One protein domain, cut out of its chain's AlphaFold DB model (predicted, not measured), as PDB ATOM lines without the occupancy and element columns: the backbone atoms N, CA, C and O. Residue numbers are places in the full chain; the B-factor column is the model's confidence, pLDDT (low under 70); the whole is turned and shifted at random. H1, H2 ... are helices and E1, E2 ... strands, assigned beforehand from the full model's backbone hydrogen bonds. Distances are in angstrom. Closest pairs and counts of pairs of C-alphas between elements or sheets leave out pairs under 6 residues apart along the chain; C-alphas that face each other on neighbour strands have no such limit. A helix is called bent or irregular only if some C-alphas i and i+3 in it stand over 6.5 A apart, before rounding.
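Overview. This is residues 3 to 129 of the 132 residues of an uncharacterized protein of SAR116 cluster bacterium (UniProt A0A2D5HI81). A five-stranded mixed sheet makes the core, with helix H4 over one face and H3 on the opposite face over edge strand E7, H2 packing side by side with H3. A small three-stranded sheet packs on H4 through E1, and residues 3 to 13 of H1 stick out as an arm. The printed part has 127 residues, with four named helices and eight named strands in the order H1, E1, E2, E3, E4, E5, H2, E6, H3, E7, H4, E8. The large sheet runs E5, E4, E8, E6, E7; the small one runs E1, E2, E3, antiparallel. The class is mixed, helices and strands, and the whole is compact, with a radius of gyration of the C-alphas of 15.0 A and spans of 48 by 35 by 26 A.

Along the chain. In the large sheet, E5 is residues 47 to 50, E4 41 to 44, E8 124 to 128, 12.8 A long, E6 75 to 79, 12.9 A, and E7 102 to 105. C-alpha 128, where E8 ends, is at (187.551, 131.990, 11.514). H4 is residues 107 to 119, 18.7 A; H3 is 89 to 97, 12.3 A; H2 is 60 to 66, irregular, with C-alphas 62 and 65 7.6 A apart. E1 is residues 22 to 26, E2 29 to 32, E3 35 to 37. H1, residues 3 to 14, 17.0 A, begins at C-alpha 3 at (214.337, 113.942, 25.820).

Arrangement. E8 and E6 are parallel, with N 77 and O 125 2.8 A apart, within hydrogen-bond range. E6 and E7 are parallel, with N 78 and O 103 at 2.8 A. E4 is antiparallel to E8, N 41 and O 128 at 2.9 A, and forms a hairpin with E5, N 42 and O 49 at 2.8 A. E6, H3 and E7 are a strand-helix-strand unit, parallel neighbour strands with a helix between; E5, H2, E6 and E7, H4, E8 are split units, with other strands between theirs; these crossovers are right-handed. H4 is on the large sheet at a height of 8.5 A, over E8 and E6, along the strands; its closest C-alphas to E6 are those of Thr 107 and Gly 79, 4.1 A. H3 lies on the opposite face, over E7, at a height of 10.2 A from a local plane only just fitted, to 6 C-alphas. H2 and H3 touch, closest at the C-alphas of Glu 60 and Ile 91, 4.5 A, with a shallow tilt of 24 degrees, the same way. E1, E2 and E3 form a meander, each strand the antiparallel neighbour of the one before, with N 31 and O 24 at 2.8 A and N 37 and O 30 at 2.8 A. The closest C-alphas of E1 and H4 are those of Ile 22 and Cys 111, 6.3 A. In H1 and H3 every O i to N i+4 pair is within hydrogen-bond range; H4 has 8 of 9, and H2 0 of 3 but 3 of 4 O i to N i+3 pairs.

Size, cuts and confidence. The C-alphas of Lys 5 and Glu 85, the two farthest apart, are 48.9 A apart. The printed part has no cut, and no link is long. The mean pLDDT of the printed part is 90.2; residues 3 to 17 are under 70.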
ATOM      1  N   GLU A   3     215.656 113.926  26.478       56.16
ATOM      2  CA  GLU A   3     214.337 113.942  25.820       56.16
ATOM      3  C   GLU A   3     213.178 113.891  26.832       56.16
ATOM      4  O   GLU A   3     212.305 114.758  26.786       56.16
ATOM      5  N   ASP A   4     213.247 113.013  27.843       57.19
ATOM      6  CA  ASP A   4     212.227 112.905  28.907       57.19
ATOM      7  C   ASP A   4     211.998 114.217  29.666       57.19
ATOM      8  O   ASP A   4     210.873 114.605  29.975       57.19
ATOM      9  N   LYS A   5     213.080 114.950  29.955       52.56
ATOM     10  CA  LYS A   5     213.002 116.208  30.707       52.56
ATOM     11  C   LYS A   5     212.332 117.310  29.884       52.56
ATOM     12  O   LYS A   5     211.623 118.140  30.443       52.56
ATOM     13  N   THR A   6     212.526 117.294  28.565       53.97
ATOM     14  CA  THR A   6     211.909 118.249  27.635       53.97
ATOM     15  C   THR A   6     210.414 117.968  27.491       53.97
ATOM     16  O   THR A   6     209.614 118.897  27.562       53.97
ATOM     17  N   GLN A   7     210.027 116.691  27.412       55.56
ATOM     18  CA  GLN A   7     208.632 116.256  27.312       55.56
ATOM     19  C   GLN A   7     207.836 116.546  28.596       55.56
ATOM     20  O   GLN A   7     206.727 117.070  28.530       55.56
ATOM     21  N   ILE A   8     208.429 116.300  29.772       55.81
ATOM     22  CA  ILE A   8     207.832 116.634  31.077       55.81
ATOM     23  C   ILE A   8     207.658 118.151  31.235       55.81
ATOM     24  O   ILE A   8     206.627 118.605  31.728       55.81
ATOM     25  N   ILE A   9     208.632 118.957  30.802       55.66
ATOM     26  CA  ILE A   9     208.521 120.424  30.844       55.66
ATOM     27  C   ILE A   9     207.417 120.923  29.900       55.66
ATOM     28  O   ILE A   9     206.722 121.878  30.248       55.66
ATOM     29  N   ASP A  10     207.223 120.291  28.743       54.19
ATOM     30  CA  ASP A  10     206.145 120.648  27.815       54.19
ATOM     31  C   ASP A  10     204.763 120.262  28.368       54.19
ATOM     32  O   ASP A  10     203.859 121.097  28.370       54.19
ATOM     33  N   LEU A  11     204.638 119.071  28.973       51.78
ATOM     34  CA  LEU A  11     203.453 118.609  29.716       51.78
ATOM     35  C   LEU A  11     203.086 119.535  30.890       51.78
ATOM     36  O   LEU A  11     201.913 119.812  31.145       51.78
ATOM     37  N   LEU A  12     204.084 120.061  31.602       49.53
ATOM     38  CA  LEU A  12     203.870 121.007  32.700       49.53
ATOM     39  C   LEU A  12     203.489 122.416  32.209       49.53
ATOM     40  O   LEU A  12     202.825 123.151  32.938       49.53
ATOM     41  N   LYS A  13     203.844 122.801  30.975       49.69
ATOM     42  CA  LYS A  13     203.397 124.068  30.364       49.69
ATOM     43  C   LYS A  13     201.957 124.000  29.854       49.69
ATOM     44  O   LYS A  13     201.260 125.015  29.908       49.69
ATOM     45  N   THR A  14     201.497 122.844  29.381       50.16
ATOM     46  CA  THR A  14     200.083 122.611  29.032       50.16
ATOM     47  C   THR A  14     199.188 122.541  30.269       50.16
ATOM     48  O   THR A  14     198.052 123.002  30.212       50.16
ATOM     49  N   SER A  15     199.718 122.093  31.411       49.47
ATOM     50  CA  SER A  15     198.999 121.916  32.687       49.47
ATOM     51  C   SER A  15     198.345 123.187  33.281       49.47
ATOM     52  O   SER A  15     197.440 123.080  34.103       49.47
ATOM     53  N   ASN A  16     198.717 124.400  32.842       58.91
ATOM     54  CA  ASN A  16     198.183 125.659  33.400       58.91
ATOM     55  C   ASN A  16     197.473 126.585  32.395       58.91
ATOM     56  O   ASN A  16     197.066 127.692  32.763       58.91
ATOM     57  N   LYS A  17     197.320 126.186  31.126       69.62
ATOM     58  CA  LYS A  17     196.609 127.014  30.142       69.62
ATOM     59  C   LYS A  17     195.124 126.678  30.136       69.62
ATOM     60  O   LYS A  17     194.733 125.538  29.918       69.62
ATOM     61  N   LYS A  18     194.294 127.697  30.366       83.88
ATOM     62  CA  LYS A  18     192.841 127.562  30.253       83.88
ATOM     63  C   LYS A  18     192.446 127.361  28.782       83.88
ATOM     64  O   LYS A  18     193.052 128.016  27.929       83.88
ATOM     65  N   PRO A  19     191.450 126.504  28.497       87.12
ATOM     66  CA  PRO A  19     190.887 126.369  27.162       87.12
ATOM     67  C   PRO A  19     190.372 127.714  26.629       87.12
ATOM     68  O   PRO A  19     189.776 128.479  27.388       87.12
ATOM     69  N   THR A  20     190.585 128.000  25.346       93.31
ATOM     70  CA  THR A  20     190.219 129.277  24.710       93.31
ATOM     71  C   THR A  20     188.749 129.287  24.277       93.31
ATOM     72  O   THR A  20     188.353 128.660  23.295       93.31
ATOM     73  N   VAL A  21     187.897 130.025  24.992       96.31
ATOM     74  CA  VAL A  21     186.448 130.039  24.719       96.31
ATOM     75  C   VAL A  21     186.057 131.277  23.923       96.31
ATOM     76  O   VAL A  21     186.308 132.410  24.345       96.31
ATOM     77  N   ILE A  22     185.349 131.091  22.805       97.69
ATOM     78  CA  ILE A  22     184.730 132.210  22.084       97.69
ATOM     79  C   ILE A  22     183.449 132.593  22.828       97.69
ATOM     80  O   ILE A  22     182.441 131.894  22.752       97.69
ATOM     81  N   ARG A  23     183.480 133.710  23.557       96.75
ATOM     82  CA  ARG A  23     182.337 134.188  24.347       96.75
ATOM     83  C   ARG A  23     181.308 134.926  23.508       96.75
ATOM     84  O   ARG A  23     180.117 134.833  23.781       96.75
ATOM     85  N   ASN A  24     181.771 135.696  22.528       95.62
ATOM     86  CA  ASN A  24     180.900 136.440  21.630       95.62
ATOM     87  C   ASN A  24     181.580 136.693  20.278       95.62
ATOM     88  O   ASN A  24     182.808 136.736  20.188       95.62
ATOM     89  N   HIS A  25     180.781 136.920  19.241       94.62
ATOM     90  CA  HIS A  25     181.228 137.430  17.950       94.62
ATOM     91  C   HIS A  25     180.261 138.522  17.483       94.62
ATOM     92  O   HIS A  25     179.058 138.443  17.708       94.62
ATOM     93  N   SER A  26     180.796 139.573  16.873       94.12
ATOM     94  CA  SER A  26     180.016 140.704  16.362       94.12
ATOM     95  C   SER A  26     180.782 141.398  15.241       94.12
ATOM     96  O   SER A  26     181.899 141.000  14.907       94.12
ATOM     97  N   GLU A  27     180.238 142.495  14.727       92.88
ATOM     98  CA  GLU A  27     180.938 143.371  13.781       92.88
ATOM     99  C   GLU A  27     182.280 143.873  14.325       92.88
ATOM    100  O   GLU A  27     183.247 144.007  13.583       92.88
ATOM    101  N   LYS A  28     182.398 144.053  15.647       94.31
ATOM    102  CA  LYS A  28     183.657 144.464  16.288       94.31
ATOM    103  C   LYS A  28     184.722 143.362  16.306       94.31
ATOM    104  O   LYS A  28     185.863 143.656  16.648       94.31
ATOM    105  N   GLY A  29     184.368 142.117  15.986       96.00
ATOM    106  CA  GLY A  29     185.264 140.965  15.992       96.00
ATOM    107  C   GLY A  29     184.882 139.897  17.016       96.00
ATOM    108  O   GLY A  29     183.722 139.775  17.422       96.00
ATOM    109  N   PHE A  30     185.877 139.114  17.429       98.00
ATOM    110  CA  PHE A  30     185.715 137.956  18.308       98.00
ATOM    111  C   PHE A  30     186.137 138.289  19.733       98.00
ATOM    112  O   PHE A  30     187.286 138.661  19.976       98.00
ATOM    113  N   PHE A  31     185.226 138.136  20.688       97.62
ATOM    114  CA  PHE A  31     185.554 138.225  22.104       97.62
ATOM    115  C   PHE A  31     185.893 136.825  22.614       97.62
ATOM    116  O   PHE A  31     185.001 136.000  22.828       97.62
ATOM    117  N   VAL A  32     187.190 136.552  22.753       97.38
ATOM    118  CA  VAL A  32     187.721 135.266  23.218       97.38
ATOM    119  C   VAL A  32     188.265 135.461  24.623       97.38
ATOM    120  O   VAL A  32     189.096 136.343  24.858       97.38
ATOM    121  N   ASP A  33     187.750 134.680  25.566       91.62
ATOM    122  CA  ASP A  33     187.954 134.863  27.003       91.62
ATOM    123  C   ASP A  33     187.685 136.309  27.455       91.62
ATOM    124  O   ASP A  33     186.533 136.724  27.573       91.62
ATOM    125  N   ASN A  34     188.735 137.094  27.693       91.75
ATOM    126  CA  ASN A  34     188.649 138.483  28.146       91.75
ATOM    127  C   ASN A  34     189.281 139.465  27.142       91.75
ATOM    128  O   ASN A  34     189.602 140.597  27.505       91.75
ATOM    129  N   ARG A  35     189.485 139.047  25.887       96.62
ATOM    130  CA  ARG A  35     190.155 139.845  24.856       96.62
ATOM    131  C   ARG A  35     189.342 139.916  23.568       96.62
ATOM    132  O   ARG A  35     188.861 138.911  23.055       96.62
ATOM    133  N   LEU A  36     189.240 141.126  23.020       97.38
ATOM    134  CA  LEU A  36     188.648 141.370  21.709       97.38
ATOM    135  C   LEU A  36     189.707 141.240  20.603       97.38
ATOM    136  O   LEU A  36     190.766 141.866  20.672       97.38
ATOM    137  N   TYR A  37     189.392 140.461  19.574       97.62
ATOM    138  CA  TYR A  37     190.177 140.286  18.357       97.62
ATOM    139  C   TYR A  37     189.401 140.863  17.173       97.62
ATOM    140  O   TYR A  37     188.425 140.276  16.716       97.62
ATOM    141  N   GLN A  38     189.847 142.018  16.677       96.75
ATOM    142  CA  GLN A  38     189.198 142.774  15.595       96.75
ATOM    143  C   GLN A  38     189.726 142.364  14.207       96.75
ATOM    144  O   GLN A  38     190.043 143.205  13.371       96.75
ATOM    145  N   HIS A  39     189.981 141.073  14.019       96.25
ATOM    146  CA  HIS A  39     190.523 140.506  12.789       96.25
ATOM    147  C   HIS A  39     190.217 139.009  12.733       96.25
ATOM    148  O   HIS A  39     189.901 138.399  13.755       96.25
ATOM    149  N   SER A  40     190.404 138.388  11.568       97.81
ATOM    150  CA  SER A  40     190.343 136.930  11.420       97.81
ATOM    151  C   SER A  40     191.316 136.234  12.373       97.81
ATOM    152  O   SER A  40     192.440 136.705  12.595       97.81
ATOM    153  N   ILE A  41     190.899 135.112  12.948       98.19
ATOM    154  CA  ILE A  41     191.669 134.381  13.955       98.19
ATOM    155  C   ILE A  41     191.908 132.937  13.534       98.19
ATOM    156  O   ILE A  41     191.090 132.332  12.846       98.19
ATOM    157  N   ILE A  42     193.037 132.397  13.981       98.25
ATOM    158  CA  ILE A  42     193.214 130.961  14.148       98.25
ATOM    159  C   ILE A  42     193.179 130.695  15.649       98.25
ATOM    160  O   ILE A  42     193.905 131.352  16.402       98.25
ATOM    161  N   ILE A  43     192.343 129.757  16.068       97.62
ATOM    162  CA  ILE A  43     192.173 129.348  17.458       97.62
ATOM    163  C   ILE A  43     192.412 127.842  17.575       97.62
ATOM    164  O   ILE A  43     191.910 127.057  16.773       97.62
ATOM    165  N   ASP A  44     193.238 127.466  18.542       95.31
ATOM    166  CA  ASP A  44     193.398 126.101  19.044       95.31
ATOM    167  C   ASP A  44     193.060 126.096  20.539       95.31
ATOM    168  O   ASP A  44     192.842 127.159  21.125       95.31
ATOM    169  N   THR A  45     193.043 124.917  21.165       93.25
ATOM    170  CA  THR A  45     192.612 124.726  22.558       93.25
ATOM    171  C   THR A  45     193.262 125.707  23.531       93.25
ATOM    172  O   THR A  45     192.626 126.102  24.500       93.25
ATOM    173  N   PHE A  46     194.500 126.146  23.290       93.06
ATOM    174  CA  PHE A  46     195.277 126.926  24.256       93.06
ATOM    175  C   PHE A  46     195.791 128.262  23.718       93.06
ATOM    176  O   PHE A  46     196.524 128.969  24.421       93.06
ATOM    177  N   SER A  47     195.479 128.609  22.470       94.06
ATOM    178  CA  SER A  47     196.015 129.797  21.827       94.06
ATOM    179  C   SER A  47     195.063 130.408  20.802       94.06
ATOM    180  O   SER A  47     194.282 129.736  20.134       94.06
ATOM    181  N   VAL A  48     195.166 131.730  20.666       97.19
ATOM    182  CA  VAL A  48     194.507 132.505  19.613       97.19
ATOM    183  C   VAL A  48     195.571 133.351  18.935       97.19
ATOM    184  O   VAL A  48     196.289 134.111  19.595       97.19
ATOM    185  N   ARG A  49     195.657 133.266  17.610       96.56
ATOM    186  CA  ARG A  49     196.574 134.065  16.788       96.56
ATOM    187  C   ARG A  49     195.840 134.725  15.631       96.56
ATOM    188  O   ARG A  49     194.785 134.271  15.201       96.56
ATOM    189  N   LYS A  50     196.410 135.809  15.101       97.25
ATOM    190  CA  LYS A  50     195.879 136.468  13.902       97.25
ATOM    191  C   LYS A  50     195.998 135.537  12.697       97.25
ATOM    192  O   LYS A  50     197.103 135.095  12.382       97.25
ATOM    193  N   TRP A  51     194.890 135.306  11.999       97.19
ATOM    194  CA  TRP A  51     194.910 134.680  10.684       97.19
ATOM    195  C   TRP A  51     195.176 135.753   9.631       97.19
ATOM    196  O   TRP A  51     194.376 136.670   9.440       97.19
ATOM    197  N   LYS A  52     196.346 135.692   8.996       93.75
ATOM    198  CA  LYS A  52     196.768 136.675   7.996       93.75
ATOM    199  C   LYS A  52     196.218 136.290   6.623       93.75
ATOM    200  O   LYS A  52     196.956 135.742   5.814       93.75
ATOM    201  N   LEU A  53     194.944 136.591   6.391       92.06
ATOM    202  CA  LEU A  53     194.352 136.500   5.057       92.06
ATOM    203  C   LEU A  53     194.982 137.557   4.149       92.06
ATOM    204  O   LEU A  53     195.103 138.721   4.543       92.06
ATOM    205  N   ARG A  54     195.407 137.149   2.954       83.81
ATOM    206  CA  ARG A  54     196.004 138.063   1.963       83.81
ATOM    207  C   ARG A  54     194.945 138.878   1.232       83.81
ATOM    208  O   ARG A  54     195.171 140.045   0.929       83.81
ATOM    209  N   ASN A  55     193.795 138.252   0.998       83.38
ATOM    210  CA  ASN A  55     192.693 138.767   0.202       83.38
ATOM    211  C   ASN A  55     191.372 138.654   0.981       83.38
ATOM    212  O   ASN A  55     191.308 138.067   2.062       83.38
ATOM    213  N   LYS A  56     190.288 139.210   0.422       84.62
ATOM    214  CA  LYS A  56     188.929 138.988   0.955       84.62
ATOM    215  C   LYS A  56     188.476 137.533   0.808       84.62
ATOM    216  O   LYS A  56     187.727 137.043   1.652       84.62
ATOM    217  N   LYS A  57     188.905 136.884  -0.279       90.44
ATOM    218  CA  LYS A  57     188.690 135.460  -0.533       90.44
ATOM    219  C   LYS A  57     189.726 134.642   0.225       90.44
ATOM    220  O   LYS A  57     190.867 135.076   0.354       90.44
ATOM    221  N   ILE A  58     189.292 133.491   0.721       95.00
ATOM    222  CA  ILE A  58     190.144 132.533   1.417       95.00
ATOM    223  C   ILE A  58     190.666 131.564   0.364       95.00
ATOM    224  O   ILE A  58     189.880 130.952  -0.355       95.00
ATOM    225  N   GLU A  59     191.978 131.415   0.290       95.50
ATOM    226  CA  GLU A  59     192.649 130.565  -0.690       95.50
ATOM    227  C   GLU A  59     193.339 129.390   0.015       95.50
ATOM    228  O   GLU A  59     193.629 129.442   1.214       95.50
ATOM    229  N   GLU A  60     193.680 128.325  -0.717       95.75
ATOM    230  CA  GLU A  60     194.427 127.199  -0.128       95.75
ATOM    231  C   GLU A  60     195.762 127.637   0.497       95.75
ATOM    232  O   GLU A  60     196.212 127.073   1.500       95.75
ATOM    233  N   SER A  61     196.365 128.698  -0.047       95.94
ATOM    234  CA  SER A  61     197.654 129.214   0.403       95.94
ATOM    235  C   SER A  61     197.598 129.888   1.783       95.94
ATOM    236  O   SER A  61     198.629 129.987   2.457       95.94
ATOM    237  N   ASP A  62     196.404 130.271   2.255       96.50
ATOM    238  CA  ASP A  62     196.177 130.779   3.616       96.50
ATOM    239  C   ASP A  62     196.347 129.685   4.689       96.50
ATOM    240  O   ASP A  62     196.419 129.988   5.885       96.50
ATOM    241  N   PHE A  63     196.461 128.419   4.266       96.69
ATOM    242  CA  PHE A  63     196.673 127.246   5.112       96.69
ATOM    243  C   PHE A  63     198.084 126.658   5.014       96.69
ATOM    244  O   PHE A  63     198.342 125.609   5.594       96.69
ATOM    245  N   ASN A  64     199.031 127.319   4.340       95.62
ATOM    246  CA  ASN A  64     200.415 126.823   4.223       95.62
ATOM    247  C   ASN A  64     201.134 126.666   5.575       95.62
ATOM    248  O   ASN A  64     202.133 125.962   5.680       95.62
ATOM    249  N   PHE A  65     200.623 127.289   6.640       94.00
ATOM    250  CA  PHE A  65     201.136 127.063   7.992       94.00
ATOM    251  C   PHE A  65     200.902 125.625   8.495       94.00
ATOM    252  O   PHE A  65     201.545 125.226   9.463       94.00
ATOM    253  N   LEU A  66     199.996 124.862   7.870       95.25
ATOM    254  CA  LEU A  66     199.742 123.459   8.200       95.25
ATOM    255  C   LEU A  66     200.833 122.520   7.674       95.25
ATOM    256  O   LEU A  66     201.023 121.453   8.244       95.25
ATOM    257  N   ASP A  67     201.579 122.923   6.641       93.69
ATOM    258  CA  ASP A  67     202.509 122.042   5.920       93.69
ATOM    259  C   ASP A  67     203.705 121.583   6.783       93.69
ATOM    260  O   ASP A  67     204.386 120.624   6.437       93.69
ATOM    261  N   ASN A  68     203.972 122.264   7.907       88.50
ATOM    262  CA  ASN A  68     205.126 122.018   8.781       88.50
ATOM    263  C   ASN A  68     204.727 121.840  10.256       88.50
ATOM    264  O   ASN A  68     205.474 122.224  11.159       88.50
ATOM    265  N   LEU A  69     203.523 121.330  10.524       87.94
ATOM    266  CA  LEU A  69     203.115 121.043  11.896       87.94
ATOM    267  C   LEU A  69     203.784 119.767  12.417       87.94
ATOM    268  O   LEU A  69     203.786 118.735  11.754       87.94
ATOM    269  N   ASN A  70     204.274 119.820  13.658       86.19
ATOM    270  CA  ASN A  70     204.776 118.634  14.368       86.19
ATOM    271  C   ASN A  70     203.656 117.625  14.686       86.19
ATOM    272  O   ASN A  70     203.921 116.449  14.917       86.19
ATOM    273  N   SER A  71     202.410 118.099  14.750       88.12
ATOM    274  CA  SER A  71     201.212 117.299  14.982       88.12
ATOM    275  C   SER A  71     200.023 117.973  14.305       88.12
ATOM    276  O   SER A  71     199.855 119.192  14.406       88.12
ATOM    277  N   TYR A  72     199.217 117.186  13.598       92.75
ATOM    278  CA  TYR A  72     198.039 117.671  12.888       92.75
ATOM    279  C   TYR A  72     196.805 117.698  13.801       92.75
ATOM    280  O   TYR A  72     196.674 116.840  14.678       92.75
ATOM    281  N   PRO A  73     195.889 118.664  13.606       94.94
ATOM    282  CA  PRO A  73     194.603 118.652  14.292       94.94
ATOM    283  C   PRO A  73     193.727 117.497  13.787       94.94
ATOM    284  O   PRO A  73     193.786 117.122  12.617       94.94
ATOM    285  N   GLU A  74     192.859 116.984  14.655       95.75
ATOM    286  CA  GLU A  74     191.855 115.961  14.321       95.75
ATOM    287  C   GLU A  74     190.758 116.506  13.397       95.75
ATOM    288  O   GLU A  74     190.125 115.756  12.657       95.75
ATOM    289  N   LEU A  75     190.516 117.817  13.460       96.56
ATOM    290  CA  LEU A  75     189.522 118.520  12.661       96.56
ATOM    291  C   LEU A  75     189.916 119.991  12.512       96.56
ATOM    292  O   LEU A  75     190.293 120.650  13.486       96.56
ATOM    293  N   VAL A  76     189.762 120.519  11.300       98.31
ATOM    294  CA  VAL A  76     189.786 121.957  11.031       98.31
ATOM    295  C   VAL A  76     188.363 122.459  10.807       98.31
ATOM    296  O   VAL A  76     187.676 122.021   9.887       98.31
ATOM    297  N   LEU A  77     187.932 123.428  11.609       98.44
ATOM    298  CA  LEU A  77     186.763 124.245  11.308       98.44
ATOM    299  C   LEU A  77     187.187 125.460  10.488       98.44
ATOM    300  O   LEU A  77     188.121 126.176  10.852       98.44
ATOM    301  N   LEU A  78     186.460 125.738   9.417       98.50
ATOM    302  CA  LEU A  78     186.635 126.932   8.609       98.50
ATOM    303  C   LEU A  78     185.362 127.778   8.653       98.50
ATOM    304  O   LEU A  78     184.352 127.435   8.042       98.50
ATOM    305  N   GLY A  79     185.431 128.900   9.371       97.69
ATOM    306  CA  GLY A  79     184.407 129.943   9.365       97.69
ATOM    307  C   GLY A  79     184.676 130.939   8.243       97.69
ATOM    308  O   GLY A  79     185.628 131.713   8.335       97.69
ATOM    309  N   VAL A  80     183.855 130.929   7.192       96.69
ATOM    310  CA  VAL A  80     184.109 131.709   5.959       96.69
ATOM    311  C   VAL A  80     183.453 133.085   5.939       96.69
ATOM    312  O   VAL A  80     183.619 133.821   4.971       96.69
ATOM    313  N   GLY A  81     182.737 133.439   7.007       94.31
ATOM    314  CA  GLY A  81     181.880 134.614   7.042       94.31
ATOM    315  C   GLY A  81     180.407 134.305   7.245       94.31
ATOM    316  O   GLY A  81     180.043 133.238   7.724       94.31
ATOM    317  N   ASN A  82     179.533 135.240   6.908       93.81
ATOM    318  CA  ASN A  82     178.092 135.116   7.078       93.81
ATOM    319  C   ASN A  82     177.465 134.167   6.048       93.81
ATOM    320  O   ASN A  82     176.430 133.567   6.335       93.81
ATOM    321  N   ILE A  83     178.087 134.016   4.875       93.25
ATOM    322  CA  ILE A  83     177.566 133.238   3.747       93.25
ATOM    323  C   ILE A  83     178.669 132.331   3.193       93.25
ATOM    324  O   ILE A  83     179.835 132.712   3.126       93.25
ATOM    325  N   ILE A  84     178.290 131.117   2.794       94.88
ATOM    326  CA  ILE A  84     179.155 130.188   2.061       94.88
ATOM    327  C   ILE A  84     178.896 130.414   0.570       94.88
ATOM    328  O   ILE A  84     177.868 129.984   0.054       94.88
ATOM    329  N   GLU A  85     179.798 131.123  -0.107       91.12
ATOM    330  CA  GLU A  85     179.617 131.520  -1.515       91.12
ATOM    331  C   GLU A  85     180.202 130.519  -2.520       91.12
ATOM    332  O   GLU A  85     179.830 130.521  -3.692       91.12
ATOM    333  N   GLU A  86     181.115 129.654  -2.080       90.88
ATOM    334  CA  GLU A  86     181.803 128.707  -2.949       90.88
ATOM    335  C   GLU A  86     182.049 127.362  -2.242       90.88
ATOM    336  O   GLU A  86     182.015 127.278  -1.013       90.88
ATOM    337  N   PRO A  87     182.286 126.276  -2.992       90.62
ATOM    338  CA  PRO A  87     182.511 124.949  -2.413       90.62
ATOM    339  C   PRO A  87     183.921 124.747  -1.830       90.62
ATOM    340  O   PRO A  87     184.145 123.748  -1.138       90.62
ATOM    341  N   PHE A  88     184.854 125.675  -2.090       95.94
ATOM    342  CA  PHE A  88     186.246 125.661  -1.618       95.94
ATOM    343  C   PHE A  88     187.026 124.387  -2.003       95.94
ATOM    344  O   PHE A  88     187.689 123.766  -1.168       95.94
ATOM    345  N   PHE A  89     186.943 123.971  -3.273       97.25
ATOM    346  CA  PHE A  89     187.548 122.720  -3.755       97.25
ATOM    347  C   PHE A  89     189.064 122.636  -3.527       97.25
ATOM    348  O   PHE A  89     189.549 121.586  -3.106       97.25
ATOM    349  N   GLU A  90     189.804 123.721  -3.755       97.56
ATOM    350  CA  GLU A  90     191.264 123.749  -3.569       97.56
ATOM    351  C   GLU A  90     191.644 123.556  -2.097       97.56
ATOM    352  O   GLU A  90     192.443 122.682  -1.767       97.56
ATOM    353  N   ILE A  91     190.970 124.265  -1.184       97.62
ATOM    354  CA  ILE A  91     191.169 124.104   0.264       97.62
ATOM    355  C   ILE A  91     190.854 122.665   0.687       97.62
ATOM    356  O   ILE A  91     191.649 122.044   1.391       97.62
ATOM    357  N   ARG A  92     189.728 122.098   0.233       97.94
ATOM    358  CA  ARG A  92     189.372 120.698   0.522       97.94
ATOM    359  C   ARG A  92     190.425 119.724  -0.006       97.94
ATOM    360  O   ARG A  92     190.782 118.786   0.700       97.94
ATOM    361  N   SER A  93     190.947 119.958  -1.210       98.06
ATOM    362  CA  SER A  93     192.018 119.148  -1.796       98.06
ATOM    363  C   SER A  93     193.299 119.222  -0.965       98.06
ATOM    364  O   SER A  93     193.867 118.182  -0.633       98.06
ATOM    365  N   LYS A  94     193.734 120.424  -0.564       97.50
ATOM    366  CA  LYS A  94     194.907 120.614   0.305       97.50
ATOM    367  C   LYS A  94     194.741 119.884   1.640       97.50
ATOM    368  O   LYS A  94     195.628 119.131   2.030       97.50
ATOM    369  N   MET A  95     193.597 120.043   2.300       97.81
ATOM    370  CA  MET A  95     193.296 119.375   3.574       97.81
ATOM    371  C   MET A  95     193.296 117.851   3.432       97.81
ATOM    372  O   MET A  95     193.913 117.154   4.233       97.81
ATOM    373  N   SER A  96     192.700 117.334   2.352       97.38
ATOM    374  CA  SER A  96     192.712 115.903   2.040       97.38
ATOM    375  C   SER A  96     194.127 115.361   1.826       97.38
ATOM    376  O   SER A  96     194.418 114.268   2.303       97.38
ATOM    377  N   LYS A  97     195.016 116.101   1.146       96.62
ATOM    378  CA  LYS A  97     196.426 115.700   0.960       96.62
ATOM    379  C   LYS A  97     197.176 115.607   2.290       96.62
ATOM    380  O   LYS A  97     198.035 114.747   2.439       96.62
ATOM    381  N   LEU A  98     196.826 116.461   3.250       96.19
ATOM    382  CA  LEU A  98     197.372 116.434   4.609       96.19
ATOM    383  C   LEU A  98     196.660 115.421   5.525       96.19
ATOM    384  O   LEU A  98     197.036 115.287   6.683       96.19
ATOM    385  N   SER A  99     195.646 114.701   5.026       96.06
ATOM    386  CA  SER A  99     194.776 113.816   5.821       96.06
ATOM    387  C   SER A  99     194.101 114.518   7.008       96.06
ATOM    388  O   SER A  99     193.860 113.908   8.046       96.06
ATOM    389  N   ILE A 100     193.778 115.803   6.847       97.06
ATOM    390  CA  ILE A 100     193.095 116.616   7.854       97.06
ATOM    391  C   ILE A 100     191.623 116.758   7.445       97.06
ATOM    392  O   ILE A 100     191.338 117.351   6.400       97.06
ATOM    393  N   PRO A 101     190.664 116.257   8.238       97.50
ATOM    394  CA  PRO A 101     189.255 116.558   8.028       97.50
ATOM    395  C   PRO A 101     188.994 118.066   8.123       97.50
ATOM    396  O   PRO A 101     189.508 118.738   9.019       97.50
ATOM    397  N   ILE A 102     188.167 118.599   7.220       98.19
ATOM    398  CA  ILE A 102     187.747 120.003   7.245       98.19
ATOM    399  C   ILE A 102     186.229 120.144   7.154       98.19
ATOM    400  O   ILE A 102     185.588 119.613   6.244       98.19
ATOM    401  N   GLU A 103     185.669 120.949   8.053       98.19
ATOM    402  CA  GLU A 103     184.283 121.402   8.000       98.19
ATOM    403  C   GLU A 103     184.222 122.895   7.692       98.19
ATOM    404  O   GLU A 103     184.769 123.729   8.412       98.19
ATOM    405  N   ILE A 104     183.530 123.232   6.607       98.19
ATOM    406  CA  ILE A 104     183.366 124.610   6.145       98.19
ATOM    407  C   ILE A 104     181.964 125.071   6.506       98.19
ATOM    408  O   ILE A 104     180.983 124.416   6.151       98.19
ATOM    409  N   MET A 105     181.873 126.196   7.204       97.88
ATOM    410  CA  MET A 105     180.620 126.731   7.716       97.88
ATOM    411  C   MET A 105     180.664 128.254   7.828       97.88
ATOM    412  O   MET A 105     181.698 128.893   7.622       97.88
ATOM    413  N   THR A 106     179.531 128.861   8.172       97.50
ATOM    414  CA  THR A 106     179.500 130.295   8.471       97.50
ATOM    415  C   THR A 106     180.280 130.593   9.757       97.50
ATOM    416  O   THR A 106     180.375 129.757  10.654       97.50
ATOM    417  N   THR A 107     180.830 131.798   9.884       97.44
ATOM    418  CA  THR A 107     181.545 132.276  11.073       97.44
ATOM    419  C   THR A 107     180.719 132.117  12.359       97.44
ATOM    420  O   THR A 107     181.253 131.557  13.317       97.44
ATOM    421  N   PRO A 108     179.417 132.481  12.410       97.31
ATOM    422  CA  PRO A 108     178.588 132.211  13.586       97.31
ATOM    423  C   PRO A 108     178.486 130.722  13.941       97.31
ATOM    424  O   PRO A 108     178.473 130.374  15.123       97.31
ATOM    425  N   ALA A 109     178.402 129.840  12.938       98.12
ATOM    426  CA  ALA A 109     178.382 128.396  13.157       98.12
ATOM    427  C   ALA A 109     179.736 127.900  13.680       98.12
ATOM    428  O   ALA A 109     179.760 127.224  14.704       98.12
ATOM    429  N   ALA A 110     180.848 128.332  13.077       98.25
ATOM    430  CA  ALA A 110     182.198 127.972  13.509       98.25
ATOM    431  C   ALA A 110     182.462 128.363  14.967       98.25
ATOM    432  O   ALA A 110     182.995 127.559  15.726       98.25
ATOM    433  N   CYS A 111     182.032 129.556  15.396       97.69
ATOM    434  CA  CYS A 111     182.169 129.985  16.790       97.69
ATOM    435  C   CYS A 111     181.414 129.072  17.772       97.69
ATOM    436  O   CYS A 111     181.923 128.789  18.855       97.69
ATOM    437  N   ARG A 112     180.209 128.609  17.412       97.50
ATOM    438  CA  ARG A 112     179.424 127.693  18.256       97.50
ATOM    439  C   ARG A 112     180.029 126.293  18.274       97.50
ATOM    440  O   ARG A 112     180.237 125.746  19.353       97.50
ATOM    441  N   THR A 113     180.340 125.745  17.100       98.12
ATOM    442  CA  THR A 113     180.924 124.405  16.961       98.12
ATOM    443  C   THR A 113     182.272 124.321  17.667       98.12
ATOM    444  O   THR A 113     182.526 123.339  18.354       98.12
ATOM    445  N   TRP A 114     183.096 125.374  17.602       97.88
ATOM    446  CA  TRP A 114     184.351 125.455  18.351       97.88
ATOM    447  C   TRP A 114     184.154 125.178  19.844       97.88
ATOM    448  O   TRP A 114     184.809 124.300  20.393       97.88
ATOM    449  N   ASN A 115     183.218 125.874  20.494       96.50
ATOM    450  CA  ASN A 115     182.987 125.705  21.929       96.50
ATOM    451  C   ASN A 115     182.465 124.298  22.279       96.50
ATOM    452  O   ASN A 115     182.790 123.784  23.348       96.50
ATOM    453  N   VAL A 116     181.686 123.664  21.390       96.69
ATOM    454  CA  VAL A 116     181.245 122.267  21.560       96.69
ATOM    455  C   VAL A 116     182.445 121.322  21.495       96.69
ATOM    456  O   VAL A 116     182.682 120.582  22.446       96.69
ATOM    457  N   LEU A 117     183.261 121.409  20.440       95.69
ATOM    458  CA  LEU A 117     184.459 120.574  20.278       95.69
ATOM    459  C   LEU A 117     185.469 120.772  21.412       95.69
ATOM    460  O   LEU A 117     186.083 119.813  21.877       95.69
ATOM    461  N   LEU A 118     185.606 122.010  21.889       93.62
ATOM    462  CA  LEU A 118     186.434 122.348  23.039       93.62
ATOM    463  C   LEU A 118     185.959 121.621  24.302       93.62
ATOM    464  O   LEU A 118     186.782 121.109  25.059       93.62
ATOM    465  N   SER A 119     184.641 121.548  24.522       90.38
ATOM    466  CA  SER A 119     184.055 120.835  25.664       90.38
ATOM    467  C   SER A 119     184.194 119.311  25.567       90.38
ATOM    468  O   SER A 119     184.258 118.641  26.594       90.38
ATOM    469  N   GLU A 120     184.306 118.773  24.350       92.75
ATOM    470  CA  GLU A 120     184.585 117.355  24.090       92.75
ATOM    471  C   GLU A 120     186.072 116.995  24.252       92.75
ATOM    472  O   GLU A 120     186.425 115.818  24.219       92.75
ATOM    473  N   GLY A 121     186.960 117.984  24.415       87.75
ATOM    474  CA  GLY A 121     188.403 117.762  24.535       87.75
ATOM    475  C   GLY A 121     189.089 117.351  23.227       87.75
ATOM    476  O   GLY A 121     190.200 116.824  23.265       87.75
ATOM    477  N   ARG A 122     188.450 117.591  22.074       86.19
ATOM    478  CA  ARG A 122     188.998 117.254  20.749       86.19
ATOM    479  C   ARG A 122     190.209 118.126  20.426       86.19
ATOM    480  O   ARG A 122     190.189 119.334  20.672       86.19
ATOM    481  N   ASN A 123     191.230 117.557  19.784       89.81
ATOM    482  CA  ASN A 123     192.382 118.323  19.296       89.81
ATOM    483  C   ASN A 123     192.025 119.032  17.976       89.81
ATOM    484  O   ASN A 123     192.468 118.646  16.895       89.81
ATOM    485  N   SER A 124     191.158 120.040  18.061       95.19
ATOM    486  CA  SER A 124     190.628 120.769  16.908       95.19
ATOM    487  C   SER A 124     191.344 122.101  16.689       95.19
ATOM    488  O   SER A 124     191.875 122.716  17.615       95.19
ATOM    489  N   LEU A 125     191.296 122.584  15.451       97.69
ATOM    490  CA  LEU A 125     191.739 123.918  15.056       97.69
ATOM    491  C   LEU A 125     190.568 124.640  14.384       97.69
ATOM    492  O   LEU A 125     189.882 124.041  13.562       97.69
ATOM    493  N   ALA A 126     190.353 125.924  14.658       98.38
ATOM    494  CA  ALA A 126     189.416 126.727  13.878       98.38
ATOM    495  C   ALA A 126     190.104 127.937  13.238       98.38
ATOM    496  O   ALA A 126     190.782 128.717  13.905       98.38
ATOM    497  N   CYS A 127     189.896 128.109  11.935       98.38
ATOM    498  CA  CYS A 127     190.257 129.298  11.170       98.38
ATOM    499  C   CYS A 127     188.971 130.081  10.897       98.38
ATOM    500  O   CYS A 127     188.104 129.620  10.157       98.38
ATOM    501  N   ILE A 128     188.812 131.245  11.525       98.00
ATOM    502  CA  ILE A 128     187.551 131.990  11.514       98.00
ATOM    503  C   ILE A 128     187.790 133.376  10.921       98.00
ATOM    504  O   ILE A 128     188.524 134.198  11.482       98.00
ATOM    505  N   LYS A 129     187.163 133.637   9.773       96.62
ATOM    506  CA  LYS A 129     187.191 134.932   9.097       96.62
ATOM    507  C   LYS A 129     186.315 135.940   9.841       96.62
ATOM    508  O   LYS A 129     185.152 135.668  10.146       96.62
TER     509      LYS A 129